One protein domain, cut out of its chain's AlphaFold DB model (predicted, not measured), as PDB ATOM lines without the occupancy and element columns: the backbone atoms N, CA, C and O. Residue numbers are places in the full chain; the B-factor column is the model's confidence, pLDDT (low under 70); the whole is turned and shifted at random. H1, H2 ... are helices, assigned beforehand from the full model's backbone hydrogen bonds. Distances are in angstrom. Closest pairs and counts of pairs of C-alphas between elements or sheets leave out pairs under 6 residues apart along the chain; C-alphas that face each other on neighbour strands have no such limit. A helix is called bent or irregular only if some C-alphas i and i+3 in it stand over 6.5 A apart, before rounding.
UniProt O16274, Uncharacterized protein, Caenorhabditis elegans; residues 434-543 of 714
ATOM      1  N   GLU A 434     361.806 340.522 290.154       54.75
ATOM      2  CA  GLU A 434     362.949 339.718 290.604       54.75
ATOM      3  C   GLU A 434     364.314 340.216 290.112       54.75
ATOM      4  O   GLU A 434     365.328 339.817 290.681       54.75
ATOM      5  N   ILE A 435     364.391 341.068 289.074       53.60
ATOM      6  CA  ILE A 435     365.690 341.359 288.432       53.60
ATOM      7  C   ILE A 435     366.083 342.850 288.435       53.60
ATOM      8  O   ILE A 435     367.274 343.106 288.597       53.60
ATOM      9  N   LYS A 436     365.181 343.850 288.319       51.30
ATOM     10  CA  LYS A 436     365.567 345.297 288.272       51.30
ATOM     11  C   LYS A 436     364.449 346.289 288.685       51.30
ATOM     12  O   LYS A 436     364.078 347.170 287.910       51.30
ATOM     13  N   GLY A 437     363.906 346.156 289.899       48.50
ATOM     14  CA  GLY A 437     362.623 346.760 290.314       48.50
ATOM     15  C   GLY A 437     362.536 348.275 290.600       48.50
ATOM     16  O   GLY A 437     361.426 348.802 290.607       48.50
ATOM     17  N   GLU A 438     363.630 349.020 290.809       56.47
ATOM     18  CA  GLU A 438     363.525 350.443 291.217       56.47
ATOM     19  C   GLU A 438     363.759 351.455 290.083       56.47
ATOM     20  O   GLU A 438     363.032 352.446 289.980       56.47
ATOM     21  N   CYS A 439     364.695 351.194 289.166       49.80
ATOM     22  CA  CYS A 439     365.070 352.151 288.114       49.80
ATOM     23  C   CYS A 439     363.923 352.399 287.113       49.80
ATOM     24  O   CYS A 439     363.664 353.529 286.702       49.80
ATOM     25  N   TYR A 440     363.184 351.344 286.756       53.83
ATOM     26  CA  TYR A 440     362.045 351.441 285.836       53.83
ATOM     27  C   TYR A 440     360.823 352.102 286.470       53.83
ATOM     28  O   TYR A 440     360.063 352.774 285.774       53.83
ATOM     29  N   LYS A 441     360.663 351.988 287.794       61.37
ATOM     30  CA  LYS A 441     359.643 352.741 288.530       61.37
ATOM     31  C   LYS A 441     359.899 354.243 288.395       61.37
ATOM     32  O   LYS A 441     358.952 354.984 288.156       61.37
ATOM     33  N   GLY A 442     361.164 354.668 288.457       68.25
ATOM     34  CA  GLY A 442     361.574 356.049 288.183       68.25
ATOM     35  C   GLY A 442     361.248 356.492 286.753       68.25
ATOM     36  O   GLY A 442     360.570 357.499 286.566       68.25
ATOM     37  N   ALA A 443     361.637 355.707 285.744       64.50
ATOM     38  CA  ALA A 443     361.363 356.032 284.339       64.50
ATOM     39  C   ALA A 443     359.856 356.115 284.022       64.50
ATOM     40  O   ALA A 443     359.415 357.040 283.340       64.50
ATOM     41  N   PHE A 444     359.051 355.190 284.556       65.51
ATOM     42  CA  PHE A 444     357.596 355.216 284.398       65.51
ATOM     43  C   PHE A 444     356.965 356.407 285.128       65.51
ATOM     44  O   PHE A 444     356.091 357.062 284.570       65.51
ATOM     45  N   VAL A 445     357.422 356.735 286.344       69.34
ATOM     46  CA  VAL A 445     356.967 357.937 287.064       69.34
ATOM     47  C   VAL A 445     357.314 359.201 286.278       69.34
ATOM     48  O   VAL A 445     356.448 360.056 286.133       69.34
ATOM     49  N   ASN A 446     358.508 359.289 285.691       75.08
ATOM     50  CA  ASN A 446     358.893 360.412 284.832       75.08
ATOM     51  C   ASN A 446     358.029 360.495 283.564       75.08
ATOM     52  O   ASN A 446     357.654 361.587 283.141       75.08
ATOM     53  N   TYR A 447     357.681 359.358 282.957       72.53
ATOM     54  CA  TYR A 447     356.779 359.315 281.803       72.53
ATOM     55  C   TYR A 447     355.352 359.749 282.171       72.53
ATOM     56  O   TYR A 447     354.753 360.569 281.477       72.53
ATOM     57  N   VAL A 448     354.831 359.270 283.301       71.49
ATOM     58  CA  VAL A 448     353.537 359.697 283.848       71.49
ATOM     59  C   VAL A 448     353.544 361.189 284.176       71.49
ATOM     60  O   VAL A 448     352.587 361.881 283.846       71.49
ATOM     61  N   ASP A 449     354.621 361.704 284.768       75.70
ATOM     62  CA  ASP A 449     354.763 363.128 285.075       75.70
ATOM     63  C   ASP A 449     354.779 363.971 283.789       75.70
ATOM     64  O   ASP A 449     354.144 365.026 283.746       75.70
ATOM     65  N   LYS A 450     355.382 363.469 282.699       74.79
ATOM     66  CA  LYS A 450     355.269 364.089 281.368       74.79
ATOM     67  C   LYS A 450     353.833 364.067 280.842       74.79
ATOM     68  O   LYS A 450     353.356 365.104 280.392       74.79
ATOM     69  N   LEU A 451     353.115 362.948 280.939       69.87
ATOM     70  CA  LEU A 451     351.707 362.871 280.518       69.87
ATOM     71  C   LEU A 451     350.799 363.823 281.311       69.87
ATOM     72  O   LEU A 451     349.893 364.424 280.735       69.87
ATOM     73  N   VAL A 452     351.064 364.002 282.606       74.59
ATOM     74  CA  VAL A 452     350.360 364.983 283.448       74.59
ATOM     75  C   VAL A 452     350.709 366.408 283.021       74.59
ATOM     76  O   VAL A 452     349.812 367.231 282.863       74.59
ATOM     77  N   SER A 453     351.988 366.695 282.742       74.26
ATOM     78  CA  SER A 453     352.419 368.015 282.250       74.26
ATOM     79  C   SER A 453     351.835 368.373 280.878       74.26
ATOM     80  O   SER A 453     351.590 369.542 280.601       74.26
ATOM     81  N   LEU A 454     351.557 367.367 280.041       70.70
ATOM     82  CA  LEU A 454     350.899 367.528 278.744       70.70
ATOM     83  C   LEU A 454     349.369 367.665 278.859       70.70
ATOM     84  O   LEU A 454     348.702 367.795 277.837       70.70
ATOM     85  N   GLY A 455     348.797 367.604 280.071       76.86
ATOM     86  CA  GLY A 455     347.346 367.658 280.296       76.86
ATOM     87  C   GLY A 455     346.594 366.406 279.833       76.86
ATOM     88  O   GLY A 455     345.367 366.405 279.773       76.86
ATOM     89  N   VAL A 456     347.317 365.331 279.506       70.96
ATOM     90  CA  VAL A 456     346.748 364.075 279.000       70.96
ATOM     91  C   VAL A 456     346.114 363.268 280.138       70.96
ATOM     92  O   VAL A 456     345.104 362.590 279.947       70.96
ATOM     93  N   ILE A 457     346.698 363.346 281.337       71.48
ATOM     94  CA  ILE A 457     346.235 362.651 282.539       71.48
ATOM     95  C   ILE A 457     346.072 363.659 283.681       71.48
ATOM     96  O   ILE A 457     346.972 364.443 283.957       71.48
ATOM     97  N   ASP A 458     344.945 363.592 284.389       81.94
ATOM     98  CA  ASP A 458     344.673 364.439 285.553       81.94
ATOM     99  C   ASP A 458     345.594 364.109 286.757       81.94
ATOM    100  O   ASP A 458     345.947 362.948 287.006       81.94
ATOM    101  N   GLU A 459     345.943 365.112 287.567       85.24
ATOM    102  CA  GLU A 459     346.793 364.974 288.765       85.24
ATOM    103  C   GLU A 459     346.162 364.010 289.793       85.24
ATOM    104  O   GLU A 459     346.854 363.311 290.544       85.24
ATOM    105  N   HIS A 460     344.831 363.887 289.797       81.26
ATOM    106  CA  HIS A 460     344.129 362.876 290.589       81.26
ATOM    107  C   HIS A 460     344.487 361.437 290.167       81.26
ATOM    108  O   HIS A 460     344.737 360.563 291.010       81.26
ATOM    109  N   SER A 461     344.579 361.192 288.859       74.88
ATOM    110  CA  SER A 461     344.982 359.901 288.293       74.88
ATOM    111  C   SER A 461     346.456 359.604 288.587       74.88
ATOM    112  O   SER A 461     346.794 358.468 288.921       74.88
ATOM    113  N   ARG A 462     347.321 360.628 288.606       80.04
ATOM    114  CA  ARG A 462     348.724 360.523 289.056       80.04
ATOM    115  C   ARG A 462     348.851 360.057 290.504       80.04
ATOM    116  O   ARG A 462     349.587 359.110 290.800       80.04
ATOM    117  N   LYS A 463     348.098 360.671 291.420       84.97
ATOM    118  CA  LYS A 463     348.064 360.254 292.834       84.97
ATOM    119  C   LYS A 463     347.543 358.825 292.989       84.97
ATOM    120  O   LYS A 463     348.015 358.090 293.859       84.97
ATOM    121  N   SER A 464     346.606 358.421 292.135       76.17
ATOM    122  CA  SER A 464     346.068 357.060 292.107       76.17
ATOM    123  C   SER A 464     347.087 356.037 291.590       76.17
ATOM    124  O   SER A 464     347.229 354.975 292.197       76.17
ATOM    125  N   MET A 465     347.877 356.378 290.564       73.25
ATOM    126  CA  MET A 465     348.964 355.536 290.035       73.25
ATOM    127  C   MET A 465     350.030 355.213 291.079       73.25
ATOM    128  O   MET A 465     350.431 354.058 291.197       73.25
ATOM    129  N   LYS A 466     350.422 356.184 291.913       80.03
ATOM    130  CA  LYS A 466     351.378 355.939 293.011       80.03
ATOM    131  C   LYS A 466     350.850 354.958 294.066       80.03
ATOM    132  O   LYS A 466     351.639 354.354 294.786       80.03
ATOM    133  N   ARG A 467     349.526 354.812 294.188       82.47
ATOM    134  CA  ARG A 467     348.863 353.994 295.221       82.47
ATOM    135  C   ARG A 467     348.464 352.600 294.745       82.47
ATOM    136  O   ARG A 467     348.170 351.756 295.592       82.47
ATOM    137  N   VAL A 468     348.359 352.382 293.434       80.73
ATOM    138  CA  VAL A 468     347.780 351.168 292.851       80.73
ATOM    139  C   VAL A 468     348.765 350.559 291.862       80.73
ATOM    140  O   VAL A 468     348.788 350.923 290.693       80.73
ATOM    141  N   GLU A 469     349.545 349.574 292.306       79.41
ATOM    142  CA  GLU A 469     350.530 348.885 291.454       79.41
ATOM    143  C   GLU A 469     349.894 348.296 290.188       79.41
ATOM    144  O   GLU A 469     350.442 348.406 289.095       79.41
ATOM    145  N   LYS A 470     348.670 347.762 290.298       85.05
ATOM    146  CA  LYS A 470     347.922 347.196 289.161       85.05
ATOM    147  C   LYS A 470     347.514 348.233 288.114       85.05
ATOM    148  O   LYS A 470     347.259 347.852 286.976       85.05
ATOM    149  N   LEU A 471     347.441 349.515 288.483       81.28
ATOM    150  CA  LEU A 471     347.056 350.587 287.567       81.28
ATOM    151  C   LEU A 471     348.157 350.829 286.533       81.28
ATOM    152  O   LEU A 471     347.836 351.106 285.387       81.28
ATOM    153  N   SER A 472     349.430 350.649 286.906       77.68
ATOM    154  CA  SER A 472     350.553 350.753 285.964       77.68
ATOM    155  C   SER A 472     350.459 349.709 284.844       77.68
ATOM    156  O   SER A 472     350.530 350.068 283.675       77.68
ATOM    157  N   ARG A 473     350.189 348.439 285.188       81.73
ATOM    158  CA  ARG A 473     349.992 347.352 284.210       81.73
ATOM    159  C   ARG A 473     348.778 347.598 283.319       81.73
ATOM    160  O   ARG A 473     348.873 347.464 282.109       81.73
ATOM    161  N   PHE A 474     347.659 348.008 283.913       87.36
ATOM    162  CA  PHE A 474     346.450 348.323 283.154       87.36
ATOM    163  C   PHE A 474     346.654 349.507 282.200       87.36
ATOM    164  O   PHE A 474     346.192 349.462 281.067       87.36
ATOM    165  N   LEU A 475     347.356 350.558 282.631       83.40
ATOM    166  CA  LEU A 475     347.683 351.686 281.761       83.40
ATOM    167  C   LEU A 475     348.656 351.287 280.654       83.40
ATOM    168  O   LEU A 475     348.482 351.757 279.539       83.40
ATOM    169  N   ALA A 476     349.623 350.407 280.924       81.09
ATOM    170  CA  ALA A 476     350.503 349.871 279.890       81.09
ATOM    171  C   ALA A 476     349.707 349.111 278.813       81.09
ATOM    172  O   ALA A 476     349.878 349.395 277.633       81.09
ATOM    173  N   GLU A 477     348.777 348.233 279.208       88.44
ATOM    174  CA  GLU A 477     347.874 347.527 278.280       88.44
ATOM    175  C   GLU A 477     346.929 348.484 277.537       88.44
ATOM    176  O   GLU A 477     346.635 348.295 276.358       88.44
ATOM    177  N   LEU A 478     346.437 349.521 278.223       89.12
ATOM    178  CA  LEU A 478     345.530 350.500 277.632       89.12
ATOM    179  C   LEU A 478     346.253 351.354 276.584       89.12
ATOM    180  O   LEU A 478     345.687 351.603 275.528       89.12
ATOM    181  N   VAL A 479     347.481 351.787 276.870       86.79
ATOM    182  CA  VAL A 479     348.267 352.713 276.038       86.79
ATOM    183  C   VAL A 479     349.074 351.984 274.953       86.79
ATOM    184  O   VAL A 479     349.528 352.624 274.010       86.79
ATOM    185  N   GLU A 480     349.211 350.657 275.006       86.40
ATOM    186  CA  GLU A 480     349.943 349.873 273.999       86.40
ATOM    187  C   GLU A 480     349.524 350.165 272.541       86.40
ATOM    188  O   GLU A 480     350.418 350.407 271.726       86.40
ATOM    189  N   PRO A 481     348.226 350.242 272.175       88.82
ATOM    190  CA  PRO A 481     347.827 350.609 270.815       88.82
ATOM    191  C   PRO A 481     348.292 352.015 270.414       88.82
ATOM    192  O   PRO A 481     348.767 352.204 269.302       88.82
ATOM    193  N   LEU A 482     348.233 352.980 271.340       88.19
ATOM    194  CA  LEU A 482     348.696 354.350 271.105       88.19
ATOM    195  C   LEU A 482     350.214 354.395 270.890       88.19
ATOM    196  O   LEU A 482     350.692 355.080 269.988       88.19
ATOM    197  N   CYS A 483     350.977 353.644 271.686       84.29
ATOM    198  CA  CYS A 483     352.417 353.503 271.483       84.29
ATOM    199  C   CYS A 483     352.738 352.876 270.120       84.29
ATOM    200  O   CYS A 483     353.676 353.328 269.467       84.29
ATOM    201  N   ASN A 484     351.962 351.882 269.680       85.20
ATOM    202  CA  ASN A 484     352.136 351.261 268.366       85.20
ATOM    203  C   ASN A 484     351.863 352.257 267.231       85.20
ATOM    204  O   ASN A 484     352.653 352.320 266.295       85.20
ATOM    205  N   ASP A 485     350.814 353.073 267.331       86.26
ATOM    206  CA  ASP A 485     350.495 354.090 266.319       86.26
ATOM    207  C   ASP A 485     351.584 355.171 266.230       86.26
ATOM    208  O   ASP A 485     352.023 355.535 265.136       86.26
ATOM    209  N   ILE A 486     352.072 355.649 267.381       85.11
ATOM    210  CA  ILE A 486     353.177 356.617 267.448       85.11
ATOM    211  C   ILE A 486     354.470 356.003 266.894       85.11
ATOM    212  O   ILE A 486     355.207 356.678 266.174       85.11
ATOM    213  N   ALA A 487     354.739 354.727 267.183       80.17
ATOM    214  CA  ALA A 487     355.899 354.019 266.652       80.17
ATOM    215  C   ALA A 487     355.811 353.849 265.128       80.17
ATOM    216  O   ALA A 487     356.779 354.150 264.432       80.17
ATOM    217  N   ILE A 488     354.650 353.445 264.595       84.80
ATOM    218  CA  ILE A 488     354.420 353.324 263.146       84.80
ATOM    219  C   ILE A 488     354.657 354.674 262.467       84.80
ATOM    220  O   ILE A 488     355.398 354.736 261.487       84.80
ATOM    221  N   PHE A 489     354.110 355.763 263.008       84.15
ATOM    222  CA  PHE A 489     354.351 357.093 262.450       84.15
ATOM    223  C   PHE A 489     355.826 357.488 262.524       84.15
ATOM    224  O   PHE A 489     356.390 357.913 261.522       84.15
ATOM    225  N   GLY A 490     356.485 357.249 263.661       83.45
ATOM    226  CA  GLY A 490     357.921 357.486 263.820       83.45
ATOM    227  C   GLY A 490     358.776 356.740 262.789       83.45
ATOM    228  O   GLY A 490     359.789 357.273 262.351       83.45
ATOM    229  N   THR A 491     358.349 355.554 262.342       80.02
ATOM    230  CA  THR A 491     359.047 354.795 261.283       80.02
ATOM    231  C   THR A 491     358.796 355.320 259.868       80.02
ATOM    232  O   THR A 491     359.602 355.056 258.978       80.02
ATOM    233  N   GLN A 492     357.702 356.058 259.648       78.60
ATOM    234  CA  GLN A 492     357.386 356.694 258.359       78.60
ATOM    235  C   GLN A 492     358.119 358.023 258.161       78.60
ATOM    236  O   GLN A 492     358.252 358.484 257.028       78.60
ATOM    237  N   ILE A 493     358.612 358.631 259.243       76.70
ATOM    238  CA  ILE A 493     359.459 359.820 259.184       76.70
ATOM    239  C   ILE A 493     360.799 359.412 258.563       76.70
ATOM    240  O   ILE A 493     361.660 358.826 259.219       76.70
ATOM    241  N   SER A 494     360.966 359.684 257.267       59.48
ATOM    242  CA  SER A 494     362.228 359.463 256.571       59.48
ATOM    243  C   SER A 494     363.322 360.373 257.141       59.48
ATOM    244  O   SER A 494     363.078 361.500 257.568       59.48
ATOM    245  N   VAL A 495     364.558 359.872 257.131       59.82
ATOM    246  CA  VAL A 495     365.767 360.461 257.750       59.82
ATOM    247  C   VAL A 495     366.145 361.850 257.191       59.82
ATOM    248  O   VAL A 495     367.061 362.496 257.693       59.82
ATOM    249  N   SER A 496     365.461 362.341 256.160       57.09
ATOM    250  CA  SER A 496     365.918 363.459 255.333       57.09
ATOM    251  C   SER A 496     365.668 364.872 255.884       57.09
ATOM    252  O   SER A 496     366.337 365.772 255.402       57.09
ATOM    253  N   ASP A 497     364.814 365.090 256.899       58.22
ATOM    254  CA  ASP A 497     364.631 366.431 257.509       58.22
ATOM    255  C   ASP A 497     364.326 366.387 259.019       58.22
ATOM    256  O   ASP A 497     363.186 366.403 259.482       58.22
ATOM    257  N   ALA A 498     365.378 366.321 259.839       63.69
ATOM    258  CA  ALA A 498     365.264 366.004 261.267       63.69
ATOM    259  C   ALA A 498     364.629 367.101 262.154       63.69
ATOM    260  O   ALA A 498     364.175 366.795 263.259       63.69
ATOM    261  N   ARG A 499     364.620 368.378 261.737       70.10
ATOM    262  CA  ARG A 499     364.124 369.485 262.587       70.10
ATOM    263  C   ARG A 499     362.625 369.726 262.438       70.10
ATOM    264  O   ARG A 499     361.930 369.736 263.453       70.10
ATOM    265  N   ASP A 500     362.123 369.837 261.214       73.43
ATOM    266  CA  ASP A 500     360.697 370.092 260.976       73.43
ATOM    267  C   ASP A 500     359.842 368.870 261.328       73.43
ATOM    268  O   ASP A 500     358.767 368.994 261.923       73.43
ATOM    269  N   MET A 501     360.387 367.670 261.111       76.38
ATOM    270  CA  MET A 501     359.713 366.427 261.476       76.38
ATOM    271  C   MET A 501     359.646 366.203 262.988       76.38
ATOM    272  O   MET A 501     358.767 365.476 263.436       76.38
ATOM    273  N   ARG A 502     360.497 366.846 263.803       77.10
ATOM    274  CA  ARG A 502     360.382 366.761 265.270       77.10
ATOM    275  C   ARG A 502     359.150 367.508 265.772       77.10
ATOM    276  O   ARG A 502     358.410 366.973 266.591       77.10
ATOM    277  N   ASN A 503     358.892 368.699 265.230       82.53
ATOM    278  CA  ASN A 503     357.670 369.449 265.526       82.53
ATOM    279  C   ASN A 503     356.433 368.725 264.972       82.53
ATOM    280  O   ASN A 503     355.408 368.655 265.654       82.53
ATOM    281  N   GLY A 504     356.541 368.143 263.772       86.20
ATOM    282  CA  GLY A 504     355.493 367.302 263.187       86.20
ATOM    283  C   GLY A 504     355.190 366.063 264.034       86.20
ATOM    284  O   GLY A 504     354.029 365.788 264.322       86.20
ATOM    285  N   PHE A 505     356.223 365.370 264.515       85.87
ATOM    286  CA  PHE A 505     356.103 364.217 265.405       85.87
ATOM    287  C   PHE A 505     355.479 364.590 266.748       85.87
ATOM    288  O   PHE A 505     354.559 363.910 267.192       85.87
ATOM    289  N   ASP A 506     355.922 365.680 267.379       81.47
ATOM    290  CA  ASP A 506     355.339 366.146 268.641       81.47
ATOM    291  C   ASP A 506     353.862 366.533 268.468       81.47
ATOM    292  O   ASP A 506     353.039 366.243 269.339       81.47
ATOM    293  N   THR A 507     353.505 367.155 267.341       86.89
ATOM    294  CA  THR A 507     352.115 367.515 267.017       86.89
ATOM    295  C   THR A 507     351.270 366.268 266.770       86.89
ATOM    296  O   THR A 507     350.207 366.128 267.372       86.89
ATOM    297  N   PHE A 508     351.780 365.315 265.988       88.92
ATOM    298  CA  PHE A 508     351.130 364.032 265.729       88.92
ATOM    299  C   PHE A 508     350.936 363.216 267.012       88.92
ATOM    300  O   PHE A 508     349.851 362.698 267.271       88.92
ATOM    301  N   ALA A 509     351.966 363.127 267.858       85.23
ATOM    302  CA  ALA A 509     351.889 362.420 269.130       85.23
ATOM    303  C   ALA A 509     350.843 363.062 270.050       85.23
ATOM    304  O   ALA A 509     350.063 362.342 270.674       85.23
ATOM    305  N   LYS A 510     350.771 364.400 270.103       86.89
ATOM    306  CA  LYS A 510     349.730 365.125 270.853       86.89
ATOM    307  C   LYS A 510     348.332 364.860 270.299       86.89
ATOM    308  O   LYS A 510     347.431 364.584 271.088       86.89
ATOM    309  N   GLU A 511     348.158 364.903 268.982       88.88
ATOM    310  CA  GLU A 511     346.876 364.651 268.316       88.88
ATOM    311  C   GLU A 511     346.400 363.216 268.560       88.88
ATOM    312  O   GLU A 511     345.288 363.013 269.046       88.88
ATOM    313  N   LYS A 512     347.268 362.218 268.368       90.23
ATOM    314  CA  LYS A 512     346.938 360.812 268.639       90.23
ATOM    315  C   LYS A 512     346.671 360.545 270.111       90.23
ATOM    316  O   LYS A 512     345.741 359.807 270.433       90.23
ATOM    317  N   CYS A 513     347.427 361.167 271.018       84.98
ATOM    318  CA  CYS A 513     347.113 361.110 272.444       84.98
ATOM    319  C   CYS A 513     345.721 361.696 272.715       84.98
ATOM    320  O   CYS A 513     344.926 361.077 273.422       84.98
ATOM    321  N   ALA A 514     345.398 362.855 272.140       86.48
ATOM    322  CA  ALA A 514     344.098 363.493 272.313       86.48
ATOM    323  C   ALA A 514     342.955 362.635 271.743       86.48
ATOM    324  O   ALA A 514     341.971 362.415 272.443       86.48
ATOM    325  N   GLU A 515     343.086 362.088 270.533       91.99
ATOM    326  CA  GLU A 515     342.118 361.161 269.925       91.99
ATOM    327  C   GLU A 515     341.907 359.907 270.788       91.99
ATOM    328  O   GLU A 515     340.771 359.523 271.104       91.99
ATOM    329  N   PHE A 516     343.010 359.296 271.226       91.87
ATOM    330  CA  PHE A 516     342.989 358.100 272.059       91.87
ATOM    331  C   PHE A 516     342.243 358.349 273.370       91.87
ATOM    332  O   PHE A 516     341.384 357.550 273.762       91.87
ATOM    333  N   TRP A 517     342.533 359.465 274.040       88.08
ATOM    334  CA  TRP A 517     341.879 359.799 275.298       88.08
ATOM    335  C   TRP A 517     340.472 360.340 275.107       88.08
ATOM    336  O   TRP A 517     339.645 360.078 275.969       88.08
ATOM    337  N   ASN A 518     340.145 361.003 273.997       90.35
ATOM    338  CA  ASN A 518     338.785 361.453 273.684       90.35
ATOM    339  C   ASN A 518     337.833 360.303 273.349       90.35
ATOM    340  O   ASN A 518     336.622 360.440 273.534       90.35
ATOM    341  N   THR A 519     338.365 359.146 272.962       94.84
ATOM    342  CA  THR A 519     337.574 357.933 272.765       94.84
ATOM    343  C   THR A 519     336.919 357.499 274.082       94.84
ATOM    344  O   THR A 519     337.576 357.039 275.022       94.84
ATOM    345  N   SER A 520     335.586 357.595 274.151       93.04
ATOM    346  CA  SER A 520     334.794 357.279 275.353       93.04
ATOM    347  C   SER A 520     335.029 355.855 275.872       93.04
ATOM    348  O   SER A 520     335.039 355.639 277.081       93.04
ATOM    349  N   SER A 521     335.315 354.894 274.986       95.04
ATOM    350  CA  SER A 521     335.682 353.518 275.349       95.04
ATOM    351  C   SER A 521     336.912 353.459 276.265       95.04
ATOM    352  O   SER A 521     336.892 352.752 277.272       95.04
ATOM    353  N   ASN A 522     337.953 354.251 275.991       92.29
ATOM    354  CA  ASN A 522     339.182 354.259 276.789       92.29
ATOM    355  C   ASN A 522     338.968 354.945 278.145       92.29
ATOM    356  O   ASN A 522     339.376 354.404 279.177       92.29
ATOM    357  N   LYS A 523     338.220 356.062 278.172       89.59
ATOM    358  CA  LYS A 523     337.782 356.704 279.430       89.59
ATOM    359  C   LYS A 523     336.921 355.757 280.278       89.59
ATOM    360  O   LYS A 523     337.091 355.679 281.496       89.59
ATOM    361  N   ASN A 524     336.027 354.992 279.649       92.29
ATOM    362  CA  ASN A 524     335.164 354.018 280.319       92.29
ATOM    363  C   ASN A 524     335.964 352.835 280.874       92.29
ATOM    364  O   ASN A 524     335.742 352.437 282.014       92.29
ATOM    365  N   LYS A 525     336.945 352.316 280.128       94.59
ATOM    366  CA  LYS A 525     337.855 351.266 280.612       94.59
ATOM    367  C   LYS A 525     338.652 351.736 281.833       94.59
ATOM    368  O   LYS A 525     338.711 351.016 282.830       94.59
ATOM    369  N   LEU A 526     339.220 352.946 281.787       89.78
ATOM    370  CA  LEU A 526     339.980 353.512 282.906       89.78
ATOM    371  C   LEU A 526     339.097 353.787 284.131       89.78
ATOM    372  O   LEU A 526     339.447 353.395 285.245       89.78
ATOM    373  N   SER A 527     337.935 354.410 283.942       87.94
ATOM    374  CA  SER A 527     337.002 354.684 285.043       87.94
ATOM    375  C   SER A 527     336.419 353.405 285.650       87.94
ATOM    376  O   SER A 527     336.278 353.322 286.871       87.94
ATOM    377  N   ASP A 528     336.134 352.380 284.846       92.71
ATOM    378  CA  ASP A 528     335.661 351.091 285.344       92.71
ATOM    379  C   ASP A 528     336.759 350.337 286.110       92.71
ATOM    380  O   ASP A 528     336.493 349.756 287.166       92.71
ATOM    381  N   PHE A 529     338.018 350.421 285.663       91.42
ATOM    382  CA  PHE A 529     339.159 349.917 286.430       91.42
ATOM    383  C   PHE A 529     339.275 350.617 287.794       91.42
ATOM    384  O   PHE A 529     339.352 349.944 288.828       91.42
ATOM    385  N   MET A 530     339.210 351.953 287.817       88.14
ATOM    386  CA  MET A 530     339.242 352.753 289.049       88.14
ATOM    387  C   MET A 530     338.084 352.389 289.991       88.14
ATOM    388  O   MET A 530     338.315 352.065 291.157       88.14
ATOM    389  N   ARG A 531     336.849 352.297 289.474       89.28
ATOM    390  CA  ARG A 531     335.664 351.872 290.245       89.28
ATOM    391  C   ARG A 531     335.819 350.465 290.817       89.28
ATOM    392  O   ARG A 531     335.475 350.230 291.979       89.28
ATOM    393  N   ARG A 532     336.338 349.511 290.037       89.25
ATOM    394  CA  ARG A 532     336.593 348.139 290.504       89.25
ATOM    395  C   ARG A 532     337.665 348.099 291.592       89.25
ATOM    396  O   ARG A 532     337.553 347.284 292.513       89.25
ATOM    397  N   HIS A 533     338.675 348.962 291.516       84.45
ATOM    398  CA  HIS A 533     339.741 349.016 292.510       84.45
ATOM    399  C   HIS A 533     339.295 349.699 293.815       84.45
ATOM    400  O   HIS A 533     339.548 349.169 294.902       84.45
ATOM    401  N   ASP A 534     338.543 350.798 293.731       83.42
ATOM    402  CA  ASP A 534     338.005 351.493 294.906       83.42
ATOM    403  C   ASP A 534     336.973 350.647 295.661       83.42
ATOM    404  O   ASP A 534     337.017 350.567 296.892       83.42
ATOM    405  N   ARG A 535     336.122 349.900 294.939       82.92
ATOM    406  CA  ARG A 535     335.183 348.936 295.546       82.92
ATOM    407  C   ARG A 535     335.889 347.857 296.370       82.92
ATOM    408  O   ARG A 535     335.354 347.416 297.384       82.92
ATOM    409  N   LYS A 536     337.091 347.418 295.975       79.47
ATOM    410  CA  LYS A 536     337.859 346.421 296.747       79.47
ATOM    411  C   LYS A 536     338.430 347.008 298.040       79.47
ATOM    412  O   LYS A 536     338.484 346.309 299.055       79.47
ATOM    413  N   ARG A 537     338.796 348.294 298.041       71.93
ATOM    414  CA  ARG A 537     339.273 348.985 299.250       71.93
ATOM    415  C   ARG A 537     338.160 349.217 300.266       71.93
ATOM    416  O   ARG A 537     338.354 348.927 301.446       71.93
ATOM    417  N   THR A 538     336.990 349.669 299.827       72.39
ATOM    418  CA  THR A 538     335.861 349.915 300.739       72.39
ATOM    419  C   THR A 538     335.309 348.623 301.343       72.39
ATOM    420  O   THR A 538     334.996 348.592 302.535       72.39
ATOM    421  N   ARG A 539     335.295 347.516 300.586       70.05
ATOM    422  CA  ARG A 539     334.831 346.212 301.101       70.05
ATOM    423  C   ARG A 539     335.733 345.629 302.197       70.05
ATOM    424  O   ARG A 539     335.234 344.923 303.066       70.05
ATOM    425  N   SER A 540     337.026 345.961 302.183       65.85
ATOM    426  CA  SER A 540     337.986 345.491 303.193       65.85
ATOM    427  C   SER A 540     337.826 346.240 304.522       65.85
ATOM    428  O   SER A 540     337.840 345.624 305.580       65.85
ATOM    429  N   ARG A 541     337.554 347.554 304.490       60.61
ATOM    430  CA  ARG A 541     337.328 348.340 305.719       60.61
ATOM    431  C   ARG A 541     335.977 348.078 306.386       60.61
ATOM    432  O   ARG A 541     335.898 348.113 307.606       60.61
ATOM    433  N   SER A 542     334.929 347.787 305.614       59.03
ATOM    434  CA  SER A 542     333.588 347.565 306.176       59.03
ATOM    435  C   SER A 542     333.431 346.218 306.897       59.03
ATOM    436  O   SER A 542     332.526 346.084 307.722       59.03
ATOM    437  N   ARG A 543     334.278 345.220 306.603       61.20
ATOM    438  CA  ARG A 543     334.209 343.899 307.252       61.20
ATOM    439  C   ARG A 543     334.991 343.848 308.570       61.20
ATOM    440  O   ARG A 543     334.565 343.156 309.486       61.20
TER     441      ARG A 543
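AT A GLANCE: This is residues 434 to 543 of the 714 residues of an uncharacterized protein of Caenorhabditis elegans (UniProt O16274). A loose, elongated set of helices: H3b and H4 pack side by side as a helical hairpin at one end, and from the far end of H4 the long helix H5 turns off at a corner, making a wide V with H4 and running as an arm to the other end. A smaller helical hairpin of H1 and H2 sits by H3a, the first arm of the bent helix H3, and residues 434 to 440 stick out from it. The printed part has 110 residues with five named helices, H1 to H5 in order, and no named strand; its class is all helix. The whole is loose, with a radius of gyration of the C-alphas of 16.8 A, and spans 64 by 36 by 21 A.

IN THESE COORDINATES: H1 is residues 439 to 453, 21.1 A long, beginning at C-alpha 439 (365.070, 352.151, 288.114). H2 is residues 459 to 467. H3, residues 469 to 492, was assigned as one helix by its hydrogen bonds but is bent, with C-alphas 478 and 481 7.2 A apart. Its arms are H3a, residues 469 to 478, and H3b, residues 481 to 492. H4 is residues 500 to 518, 26.8 A long, beginning at C-alpha 500 (360.697, 370.092, 260.976). H5 is residues 520 to 543, 34.6 A long, ending at C-alpha 543 (334.209, 343.899, 307.252).

HOW THE PARTS SIT: H1 and H2 form a helical hairpin and touch, H1 with residues 448 to 452 alone; their closest C-alphas, of Val 452 and Glu 459, are 6.4 A apart, and they run opposite ways at a shallow tilt of 16 degrees. H1 and H3a are near each other, with 5 pairs of C-alphas within 10 A. H2 and H3a only just touch, with 3 pairs of C-alphas within 8 A, and only at the corner by their link; the closest are Met 465 and Leu 471, 5.9 A. H3a and H3b stand at a steep tilt of 50 degrees. H3b and H4 form a helical hairpin and touch, closest at the C-alphas of Ile 486 and Ala 509, 6.2 A, opposite ways at a shallow tilt of 21 degrees. H4 and H5 are close but not clearly touching, closest at the C-alphas of Trp 517 and Lys 523, 6.6 A, the same way at a steep tilt of 55 degrees. H5 and H3a are also close but not clearly touching, closest at the C-alphas of Leu 478 and Asn 522, 7.4 A. H1 and H5 are apart. Every O i to N i+4 pair is within hydrogen-bond range in H1, H3b and H4; in H2 it is 4 of 5, in H3a 5 of 6 and in H5 19 of 20.

THE WHOLE: The two C-alphas farthest apart, of Ser 496 and Arg 543, are 63.9 A apart. The printed part has no cut and no long link. Residues 434 to 440, 494 to 500 and 535 to 543 stand free. The mean pLDDT of the printed part is 78.3; it is under 70 at residues 434 to 445, 451, 494 to 498 and 540 to 543.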